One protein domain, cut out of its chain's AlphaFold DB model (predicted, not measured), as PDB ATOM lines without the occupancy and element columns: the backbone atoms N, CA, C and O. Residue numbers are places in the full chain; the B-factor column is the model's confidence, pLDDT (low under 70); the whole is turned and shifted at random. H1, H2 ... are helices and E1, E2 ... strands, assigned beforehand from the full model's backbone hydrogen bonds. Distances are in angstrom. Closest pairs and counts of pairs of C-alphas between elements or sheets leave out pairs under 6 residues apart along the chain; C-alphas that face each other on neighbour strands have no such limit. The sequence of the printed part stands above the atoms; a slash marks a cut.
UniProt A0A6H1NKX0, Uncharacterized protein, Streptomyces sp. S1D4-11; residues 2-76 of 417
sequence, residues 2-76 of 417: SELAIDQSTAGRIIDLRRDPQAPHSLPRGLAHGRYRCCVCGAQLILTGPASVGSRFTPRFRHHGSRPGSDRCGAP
ATOM      1  N   SER A   2     146.509 108.253 173.589       78.00
ATOM      2  CA  SER A   2     147.717 108.382 174.417       78.00
ATOM      3  C   SER A   2     149.005 107.946 173.708       78.00
ATOM      4  O   SER A   2     150.073 108.069 174.286       78.00
ATOM      5  N   GLU A   3     148.948 107.409 172.488       86.88
ATOM      6  CA  GLU A   3     150.156 107.025 171.736       86.88
ATOM      7  C   GLU A   3     150.630 108.083 170.741       86.88
ATOM      8  O   GLU A   3     151.699 107.916 170.163       86.88
ATOM      9  N   LEU A   4     149.867 109.164 170.563       92.75
ATOM     10  CA  LEU A   4     150.165 110.210 169.592       92.75
ATOM     11  C   LEU A   4     150.589 111.504 170.282       92.75
ATOM     12  O   LEU A   4     149.944 111.947 171.234       92.75
ATOM     13  N   ALA A   5     151.632 112.136 169.757       94.00
ATOM     14  CA  ALA A   5     152.029 113.482 170.149       94.00
ATOM     15  C   ALA A   5     152.635 114.239 168.973       94.00
ATOM     16  O   ALA A   5     153.301 113.651 168.123       94.00
ATOM     17  N   ILE A   6     152.461 115.557 168.967       94.38
ATOM     18  CA  ILE A   6     153.236 116.447 168.107       94.38
ATOM     19  C   ILE A   6     154.555 116.751 168.812       94.38
ATOM     20  O   ILE A   6     154.568 117.159 169.975       94.38
ATOM     21  N   ASP A   7     155.650 116.573 168.090       93.44
ATOM     22  CA  ASP A   7     156.996 116.890 168.528       93.44
ATOM     23  C   ASP A   7     157.412 118.292 168.067       93.44
ATOM     24  O   ASP A   7     157.677 118.541 166.886       93.44
ATOM     25  N   GLN A   8     157.497 119.222 169.016       89.69
ATOM     26  CA  GLN A   8     157.880 120.602 168.728       89.69
ATOM     27  C   GLN A   8     159.357 120.750 168.344       89.69
ATOM     28  O   GLN A   8     159.694 121.709 167.654       89.69
ATOM     29  N   SER A   9     160.239 119.815 168.724       86.19
ATOM     30  CA  SER A   9     161.665 119.924 168.383       86.19
ATOM     31  C   SER A   9     161.981 119.454 166.962       86.19
ATOM     32  O   SER A   9     163.084 119.682 166.476       86.19
ATOM     33  N   THR A  10     161.049 118.771 166.293       83.62
ATOM     34  CA  THR A  10     161.230 118.224 164.937       83.62
ATOM     35  C   THR A  10     160.234 118.830 163.952       83.62
ATOM     36  O   THR A  10     159.609 118.134 163.154       83.62
ATOM     37  N   ALA A  11     160.080 120.157 164.018       83.56
ATOM     38  CA  ALA A  11     159.242 120.940 163.108       83.56
ATOM     39  C   ALA A  11     157.793 120.419 162.989       83.56
ATOM     40  O   ALA A  11     157.195 120.487 161.918       83.56
ATOM     41  N   GLY A  12     157.228 119.892 164.084       90.88
ATOM     42  CA  GLY A  12     155.835 119.446 164.130       90.88
ATOM     43  C   GLY A  12     155.598 118.024 163.619       90.88
ATOM     44  O   GLY A  12     154.476 117.706 163.222       90.88
ATOM     45  N   ARG A  13     156.615 117.150 163.614       94.38
ATOM     46  CA  ARG A  13     156.414 115.716 163.346       94.38
ATOM     47  C   ARG A  13     155.428 115.122 164.353       94.38
ATOM     48  O   ARG A  13     155.533 115.362 165.554       94.38
ATOM     49  N   ILE A  14     154.506 114.294 163.875       94.94
ATOM     50  CA  ILE A  14     153.651 113.480 164.740       94.94
ATOM     51  C   ILE A  14     154.368 112.164 165.040       94.94
ATOM     52  O   ILE A  14     154.753 111.428 164.131       94.94
ATOM     53  N   ILE A  15     154.545 111.882 166.327       94.00
ATOM     54  CA  ILE A  15     155.051 110.616 166.851       94.00
ATOM     55  C   ILE A  15     153.856 109.699 167.093       94.00
ATOM     56  O   ILE A  15     152.912 110.110 167.765       94.00
ATOM     57  N   ASP A  16     153.933 108.458 166.613       92.50
ATOM     58  CA  ASP A  16     153.002 107.383 166.970       92.50
ATOM     59  C   ASP A  16     153.767 106.235 167.631       92.50
ATOM     60  O   ASP A  16     154.473 105.478 166.971       92.50
ATOM     61  N   LEU A  17     153.607 106.082 168.947       90.00
ATOM     62  CA  LEU A  17     154.316 105.061 169.724       90.00
ATOM     63  C   LEU A  17     153.947 103.623 169.326       90.00
ATOM     64  O   LEU A  17     154.734 102.718 169.591       90.00
ATOM     65  N   ARG A  18     152.790 103.386 168.687       87.88
ATOM     66  CA  ARG A  18     152.421 102.047 168.179       87.88
ATOM     67  C   ARG A  18     153.187 101.671 166.922       87.88
ATOM     68  O   ARG A  18     153.325 100.497 166.594       87.88
ATOM     69  N   ARG A  19     153.606 102.687 166.186       86.81
ATOM     70  CA  ARG A  19     154.046 102.594 164.800       86.81
ATOM     71  C   ARG A  19     155.509 102.971 164.604       86.81
ATOM     72  O   ARG A  19     156.084 102.638 163.570       86.81
ATOM     73  N   ASP A  20     156.091 103.628 165.598       86.06
ATOM     74  CA  ASP A  20     157.485 104.034 165.651       86.06
ATOM     75  C   ASP A  20     158.167 103.242 166.788       86.06
ATOM     76  O   ASP A  20     158.342 103.763 167.890       86.06
ATOM     77  N   PRO A  21     158.565 101.972 166.567       79.06
ATOM     78  CA  PRO A  21     159.028 101.075 167.637       79.06
ATOM     79  C   PRO A  21     160.292 101.570 168.355       79.06
ATOM     80  O   PRO A  21     160.539 101.212 169.500       79.06
ATOM     81  N   GLN A  22     161.084 102.428 167.705       82.56
ATOM     82  CA  GLN A  22     162.287 103.036 168.284       82.56
ATOM     83  C   GLN A  22     162.001 104.327 169.067       82.56
ATOM     84  O   GLN A  22     162.856 104.801 169.821       82.56
ATOM     85  N   ALA A  23     160.815 104.922 168.910       85.38
ATOM     86  CA  ALA A  23     160.464 106.174 169.570       85.38
ATOM     87  C   ALA A  23     160.528 106.067 171.110       85.38
ATOM     88  O   ALA A  23     161.174 106.916 171.722       85.38
ATOM     89  N   PRO A  24     160.000 105.014 171.769       82.56
ATOM     90  CA  PRO A  24     160.085 104.893 173.229       82.56
ATOM     91  C   PRO A  24     161.504 104.844 173.818       82.56
ATOM     92  O   PRO A  24     161.676 105.132 175.008       82.56
ATOM     93  N   HIS A  25     162.490 104.441 173.010       82.31
ATOM     94  CA  HIS A  25     163.892 104.282 173.405       82.31
ATOM     95  C   HIS A  25     164.734 105.526 173.119       82.31
ATOM     96  O   HIS A  25     165.701 105.786 173.828       82.31
ATOM     97  N   SER A  26     164.379 106.287 172.084       86.12
ATOM     98  CA  SER A  26     165.159 107.437 171.608       86.12
ATOM     99  C   SER A  26     164.640 108.781 172.119       86.12
ATOM    100  O   SER A  26     165.368 109.772 172.125       86.12
ATOM    101  N   LEU A  27     163.377 108.836 172.544       89.88
ATOM    102  CA  LEU A  27     162.733 110.070 172.966       89.88
ATOM    103  C   LEU A  27     162.994 110.392 174.449       89.88
ATOM    104  O   LEU A  27     162.841 109.511 175.303       89.88
ATOM    105  N   PRO A  28     163.324 111.658 174.783       90.50
ATOM    106  CA  PRO A  28     163.405 112.122 176.161       90.50
ATOM    107  C   PRO A  28     162.121 111.836 176.940       90.50
ATOM    108  O   PRO A  28     161.009 112.113 176.494       90.50
ATOM    109  N   ARG A  29     162.285 111.279 178.135       88.69
ATOM    110  CA  ARG A  29     161.173 110.922 179.021       88.69
ATOM    111  C   ARG A  29     160.726 112.112 179.855       88.69
ATOM    112  O   ARG A  29     161.415 113.127 179.959       88.69
ATOM    113  N   GLY A  30     159.576 111.960 180.503       88.69
ATOM    114  CA  GLY A  30     159.038 113.011 181.348       88.69
ATOM    115  C   GLY A  30     158.521 114.177 180.507       88.69
ATOM    116  O   GLY A  30     158.007 113.980 179.406       88.69
ATOM    117  N   LEU A  31     158.637 115.388 181.051       86.88
ATOM    118  CA  LEU A  31     158.149 116.608 180.406       86.88
ATOM    119  C   LEU A  31     158.952 117.020 179.175       86.88
ATOM    120  O   LEU A  31     158.426 117.761 178.350       86.88
ATOM    121  N   ALA A  32     160.212 116.583 179.064       89.56
ATOM    122  CA  ALA A  32     161.092 116.905 177.941       89.56
ATOM    123  C   ALA A  32     161.053 118.401 177.551       89.56
ATOM    124  O   ALA A  32     160.923 118.736 176.378       89.56
ATOM    125  N   HIS A  33     161.079 119.304 178.540       87.81
ATOM    126  CA  HIS A  33     160.959 120.760 178.351       87.81
ATOM    127  C   HIS A  33     159.703 121.220 177.577       87.81
ATOM    128  O   HIS A  33     159.724 122.230 176.883       87.81
ATOM    129  N   GLY A  34     158.593 120.483 177.674       87.75
ATOM    130  CA  GLY A  34     157.344 120.806 176.978       87.75
ATOM    131  C   GLY A  34     157.341 120.452 175.488       87.75
ATOM    132  O   GLY A  34     156.464 120.920 174.762       87.75
ATOM    133  N   ARG A  35     158.295 119.620 175.040       92.19
ATOM    134  CA  ARG A  35     158.479 119.175 173.648       92.19
ATOM    135  C   ARG A  35     157.239 118.523 173.037       92.19
ATOM    136  O   ARG A  35     156.976 118.717 171.853       92.19
ATOM    137  N   TYR A  36     156.507 117.729 173.816       93.75
ATOM    138  CA  TYR A  36     155.376 116.943 173.320       93.75
ATOM    139  C   TYR A  36     154.060 117.675 173.535       93.75
ATOM    140  O   TYR A  36     153.769 118.130 174.643       93.75
ATOM    141  N   ARG A  37     153.233 117.745 172.491       94.12
ATOM    142  CA  ARG A  37     151.918 118.394 172.533       94.12
ATOM    143  C   ARG A  37     150.809 117.456 172.087       94.12
ATOM    144  O   ARG A  37     150.993 116.644 171.182       94.12
ATOM    145  N   CYS A  38     149.642 117.590 172.710       93.31
ATOM    146  CA  CYS A  38     148.443 116.868 172.303       93.31
ATOM    147  C   CYS A  38     148.001 117.283 170.901       93.31
ATOM    148  O   CYS A  38     147.814 118.470 170.641       93.31
ATOM    149  N   CYS A  39     147.751 116.297 170.035       92.12
ATOM    150  CA  CYS A  39     147.219 116.529 168.692       92.12
ATOM    151  C   CYS A  39     145.865 117.245 168.695       92.12
ATOM    152  O   CYS A  39     145.540 117.913 167.722       92.12
ATOM    153  N   VAL A  40     145.088 117.119 169.776       92.88
ATOM    154  CA  VAL A  40     143.752 117.716 169.865       92.88
ATOM    155  C   VAL A  40     143.765 119.061 170.562       92.88
ATOM    156  O   VAL A  40     143.392 120.046 169.951       92.88
ATOM    157  N   CYS A  41     144.160 119.116 171.837       91.94
ATOM    158  CA  CYS A  41     144.047 120.337 172.641       91.94
ATOM    159  C   CYS A  41     145.332 121.171 172.681       91.94
ATOM    160  O   CYS A  41     145.340 122.240 173.278       91.94
ATOM    161  N   GLY A  42     146.446 120.670 172.136       92.12
ATOM    162  CA  GLY A  42     147.736 121.366 172.164       92.12
ATOM    163  C   GLY A  42     148.395 121.472 173.544       92.12
ATOM    164  O   GLY A  42     149.483 122.038 173.662       92.12
ATOM    165  N   ALA A  43     147.790 120.915 174.595       92.50
ATOM    166  CA  ALA A  43     148.378 120.900 175.929       92.50
ATOM    167  C   ALA A  43     149.672 120.069 175.970       92.50
ATOM    168  O   ALA A  43     149.875 119.153 175.166       92.50
ATOM    169  N   GLN A  44     150.550 120.402 176.920       93.38
ATOM    170  CA  GLN A  44     151.812 119.694 177.124       93.38
ATOM    171  C   GLN A  44     151.576 118.248 177.554       93.38
ATOM    172  O   GLN A  44     150.730 117.957 178.406       93.38
ATOM    173  N   LEU A  45     152.373 117.358 176.972       93.12
ATOM    174  CA  LEU A  45     152.382 115.943 177.288       93.12
ATOM    175  C   LEU A  45     153.702 115.532 177.939       93.12
ATOM    176  O   LEU A  45     154.762 116.100 177.691       93.12
ATOM    177  N   ILE A  46     153.612 114.483 178.743       92.06
ATOM    178  CA  ILE A  46     154.709 113.775 179.386       92.06
ATOM    179  C   ILE A  46     154.821 112.404 178.722       92.06
ATOM    180  O   ILE A  46     153.822 111.681 178.652       92.06
ATOM    181  N   LEU A  47     156.016 112.008 178.285       91.75
ATOM    182  CA  LEU A  47     156.273 110.630 177.859       91.75
ATOM    183  C   LEU A  47     156.558 109.753 179.087       91.75
ATOM    184  O   LEU A  47     157.513 109.986 179.831       91.75
ATOM    185  N   THR A  48     155.724 108.736 179.300       87.19
ATOM    186  CA  THR A  48     155.759 107.839 180.468       87.19
ATOM    187  C   THR A  48     155.832 106.367 180.054       87.19
ATOM    188  O   THR A  48     155.506 106.039 178.920       87.19
ATOM    189  N   GLY A  49     156.223 105.481 180.981       76.56
ATOM    190  CA  GLY A  49     156.291 104.021 180.776       76.56
ATOM    191  C   GLY A  49     157.673 103.537 180.299       76.56
ATOM    192  O   GLY A  49     158.251 104.191 179.433       76.56
ATOM    193  N   PRO A  50     158.269 102.463 180.859       68.69
ATOM    194  CA  PRO A  50     159.624 101.989 180.545       68.69
ATOM    195  C   PRO A  50     159.780 101.569 179.083       68.69
ATOM    196  O   PRO A  50     158.819 101.160 178.448       68.69
ATOM    197  N   ALA A  51     161.002 101.657 178.559       59.22
ATOM    198  CA  ALA A  51     161.339 101.170 177.220       59.22
ATOM    199  C   ALA A  51     161.849  99.719 177.241       59.22
ATOM    200  O   ALA A  51     162.188  99.172 176.204       59.22
ATOM    201  N   SER A  52     161.989  99.094 178.410       61.88
ATOM    202  CA  SER A  52     162.636  97.787 178.519       61.88
ATOM    203  C   SER A  52     161.719  96.645 178.075       61.88
ATOM    204  O   SER A  52     160.541  96.601 178.426       61.88
ATOM    205  N   VAL A  53     162.306  95.672 177.368       58.81
ATOM    206  CA  VAL A  53     161.637  94.501 176.760       58.81
ATOM    207  C   VAL A  53     160.975  93.558 177.796       58.81
ATOM    208  O   VAL A  53     160.238  92.657 177.424       58.81
ATOM    209  N   GLY A  54     161.145  93.793 179.103       60.78
ATOM    210  CA  GLY A  54     160.494  93.034 180.188       60.78
ATOM    211  C   GLY A  54     159.462  93.816 181.014       60.78
ATOM    212  O   GLY A  54     158.950  93.304 182.008       60.78
ATOM    213  N   SER A  55     159.174  95.071 180.663       71.06
ATOM    214  CA  SER A  55     158.246  95.915 181.420       71.06
ATOM    215  C   SER A  55     156.782  95.582 181.114       71.06
ATOM    216  O   SER A  55     156.366  95.592 179.959       71.06
ATOM    217  N   ARG A  56     155.955  95.414 182.157       67.94
ATOM    218  CA  ARG A  56     154.482  95.328 182.027       67.94
ATOM    219  C   ARG A  56     153.817  96.666 181.671       67.94
ATOM    220  O   ARG A  56     152.614  96.721 181.438       67.94
ATOM    221  N   PHE A  57     154.577  97.758 181.667       72.19
ATOM    222  CA  PHE A  57     154.080  99.100 181.387       72.19
ATOM    223  C   PHE A  57     154.405  99.516 179.951       72.19
ATOM    224  O   PHE A  57     155.575  99.619 179.585       72.19
ATOM    225  N   THR A  58     153.363  99.821 179.175       79.38
ATOM    226  CA  THR A  58     153.470 100.336 177.804       79.38
ATOM    227  C   THR A  58     153.814 101.833 177.794       79.38
ATOM    228  O   THR A  58     153.167 102.602 178.527       79.38
ATOM    229  N   PRO A  59     154.784 102.270 176.965       86.81
ATOM    230  CA  PRO A  59     155.063 103.679 176.720       86.81
ATOM    231  C   PRO A  59     153.818 104.436 176.253       86.81
ATOM    232  O   PRO A  59     153.109 103.978 175.359       86.81
ATOM    233  N   ARG A  60     153.546 105.599 176.849       89.94
ATOM    234  CA  ARG A  60     152.407 106.447 176.479       89.94
ATOM    235  C   ARG A  60     152.653 107.915 176.807       89.94
ATOM    236  O   ARG A  60     153.312 108.238 177.801       89.94
ATOM    237  N   PHE A  61     152.056 108.795 176.019       91.62
ATOM    238  CA  PHE A  61     151.927 110.209 176.321       91.62
ATOM    239  C   PHE A  61     150.742 110.471 177.256       91.62
ATOM    240  O   PHE A  61     149.649 109.927 177.079       91.62
ATOM    241  N   ARG A  62     150.965 111.322 178.259       90.75
ATOM    242  CA  ARG A  62     149.973 111.723 179.268       90.75
ATOM    243  C   ARG A  62     149.942 113.238 179.393       90.75
ATOM    244  O   ARG A  62     150.986 113.866 179.283       90.75
ATOM    245  N   HIS A  63     148.779 113.829 179.642       92.19
ATOM    246  CA  HIS A  63     148.684 115.274 179.863       92.19
ATOM    247  C   HIS A  63     149.404 115.671 181.154       92.19
ATOM    248  O   HIS A  63     149.251 115.012 182.187       92.19
ATOM    249  N   HIS A  64     150.187 116.752 181.105       86.56
ATOM    250  CA  HIS A  64     150.824 117.284 182.307       86.56
ATOM    251  C   HIS A  64     149.763 117.666 183.353       86.56
ATOM    252  O   HIS A  64     148.743 118.263 183.018       86.56
ATOM    253  N   GLY A  65     149.980 117.270 184.611       79.81
ATOM    254  CA  GLY A  65     149.037 117.501 185.712       79.81
ATOM    255  C   GLY A  65     147.873 116.502 185.815       79.81
ATOM    256  O   GLY A  65     147.109 116.571 186.774       79.81
ATOM    257  N   SER A  66     147.731 115.543 184.890       80.56
ATOM    258  CA  SER A  66     146.697 114.499 184.999       80.56
ATOM    259  C   SER A  66     147.098 113.384 185.969       80.56
ATOM    260  O   SER A  66     148.235 112.893 185.947       80.56
ATOM    261  N   ARG A  67     146.152 112.931 186.805       70.81
ATOM    262  CA  ARG A  67     146.364 111.779 187.696       70.81
ATOM    263  C   ARG A  67     146.549 110.494 186.874       70.81
ATOM    264  O   ARG A  67     145.942 110.361 185.807       70.81
ATOM    265  N   PRO A  68     147.377 109.536 187.334       64.88
ATOM    266  CA  PRO A  68     147.471 108.221 186.700       64.88
ATOM    267  C   PRO A  68     146.080 107.601 186.518       64.88
ATOM    268  O   PRO A  68     145.324 107.498 187.477       64.88
ATOM    269  N   GLY A  69     145.727 107.228 185.283       62.09
ATOM    270  CA  GLY A  69     144.427 106.622 184.961       62.09
ATOM    271  C   GLY A  69     143.314 107.602 184.556       62.09
ATOM    272  O   GLY A  69     142.273 107.150 184.087       62.09
ATOM    273  N   SER A  70     143.531 108.921 184.642       65.94
ATOM    274  CA  SER A  70     142.559 109.951 184.232       65.94
ATOM    275  C   SER A  70     142.999 110.741 182.989       65.94
ATOM    276  O   SER A  70     142.632 111.904 182.836       65.94
ATOM    277  N   ASP A  71     143.807 110.139 182.109       67.81
ATOM    278  CA  ASP A  71     144.475 110.812 180.980       67.81
ATOM    279  C   ASP A  71     143.538 111.089 179.790       67.81
ATOM    280  O   ASP A  71     143.828 110.736 178.642       67.81
ATOM    281  N   ARG A  72     142.385 111.705 180.046       77.88
ATOM    282  CA  ARG A  72     141.466 112.132 178.993       77.88
ATOM    283  C   ARG A  72     141.867 113.514 178.493       77.88
ATOM    284  O   ARG A  72     142.238 114.391 179.267       77.88
ATOM    285  N   CYS A  73     141.803 113.700 177.179       87.69
ATOM    286  CA  CYS A  73     141.943 115.024 176.592       87.69
ATOM    287  C   CYS A  73     140.743 115.886 177.009       87.69
ATOM    288  O   CYS A  73     139.605 115.438 176.883       87.69
ATOM    289  N   GLY A  74     141.003 117.107 177.481       86.88
ATOM    290  CA  GLY A  74     139.959 118.064 177.866       86.88
ATOM    291  C   GLY A  74     139.282 118.780 176.691       86.88
ATOM    292  O   GLY A  74     138.377 119.575 176.917       86.88
ATOM    293  N   ALA A  75     139.706 118.534 175.445       88.50
ATOM    294  CA  ALA A  75     139.059 119.117 174.271       88.50
ATOM    295  C   ALA A  75     137.633 118.565 174.070       88.50
ATOM    296  O   ALA A  75     137.375 117.408 174.417       88.50
ATOM    297  N   PRO A  76     136.727 119.328 173.435       91.06
ATOM    298  CA  PRO A  76     135.394 118.847 173.083       91.06
ATOM    299  C   PRO A  76     135.422 117.523 172.304       91.06
ATOM    300  O   PRO A  76     136.284 117.308 171.447       91.06
TER     301      PRO A  76
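What this domain is: This is residues 2 to 76 of the 417 residues of an uncharacterized protein of Streptomyces sp. S1D4-11 (UniProt A0A6H1NKX0). A domain with little regular structure: two small strand hairpins, E3-E4 and E1-E2, tied together by residues 36 to 37, which pair antiparallel with residues 44 to 45 of E3 and 6 to 7 of E1. The 75 printed residues run E1, E2, H1, E3, E4, mostly strand, with only 21 in named elements. The whole is compact, radius of gyration of the C-alphas 11.7 A, spanning 36 by 30 by 21 A.

How they stand to each other: E3, residues 44 to 48, and E4, residues 60 to 63, form an antiparallel hairpin at 144 degrees, N 46 and O 62 2.8 A apart. E1, residues 4 to 7, and E2, residues 13 to 16, form another at 152 degrees, N 7 and O 13 2.8 A apart. The closest C-alphas of E1 and E4, Leu 4 and Phe 61, are 7.0 A apart. H1, residues 23 to 26, is too short for an O i to N i+4 pair; its one O i to N i+3 pair is within hydrogen-bond range. H1 and E1 are apart.

Where its parts are: E3 spans 12.9 A from C-alpha 44 at (151.812, 119.694, 177.124), E4 10.2 A, E2 9.7 A, E1 9.6 A and H1 5.3 A. E4 ends at C-alpha 63, (148.684, 115.274, 179.863).

The domain as a whole: The farthest C-alphas, Gly 54 and Pro 76, are 36.7 A apart. The printed part has no cut. Links H1 to E3 and E3 to E4 are long. pLDDT is under 70 at residues 50 to 54, 56 and 68 to 71.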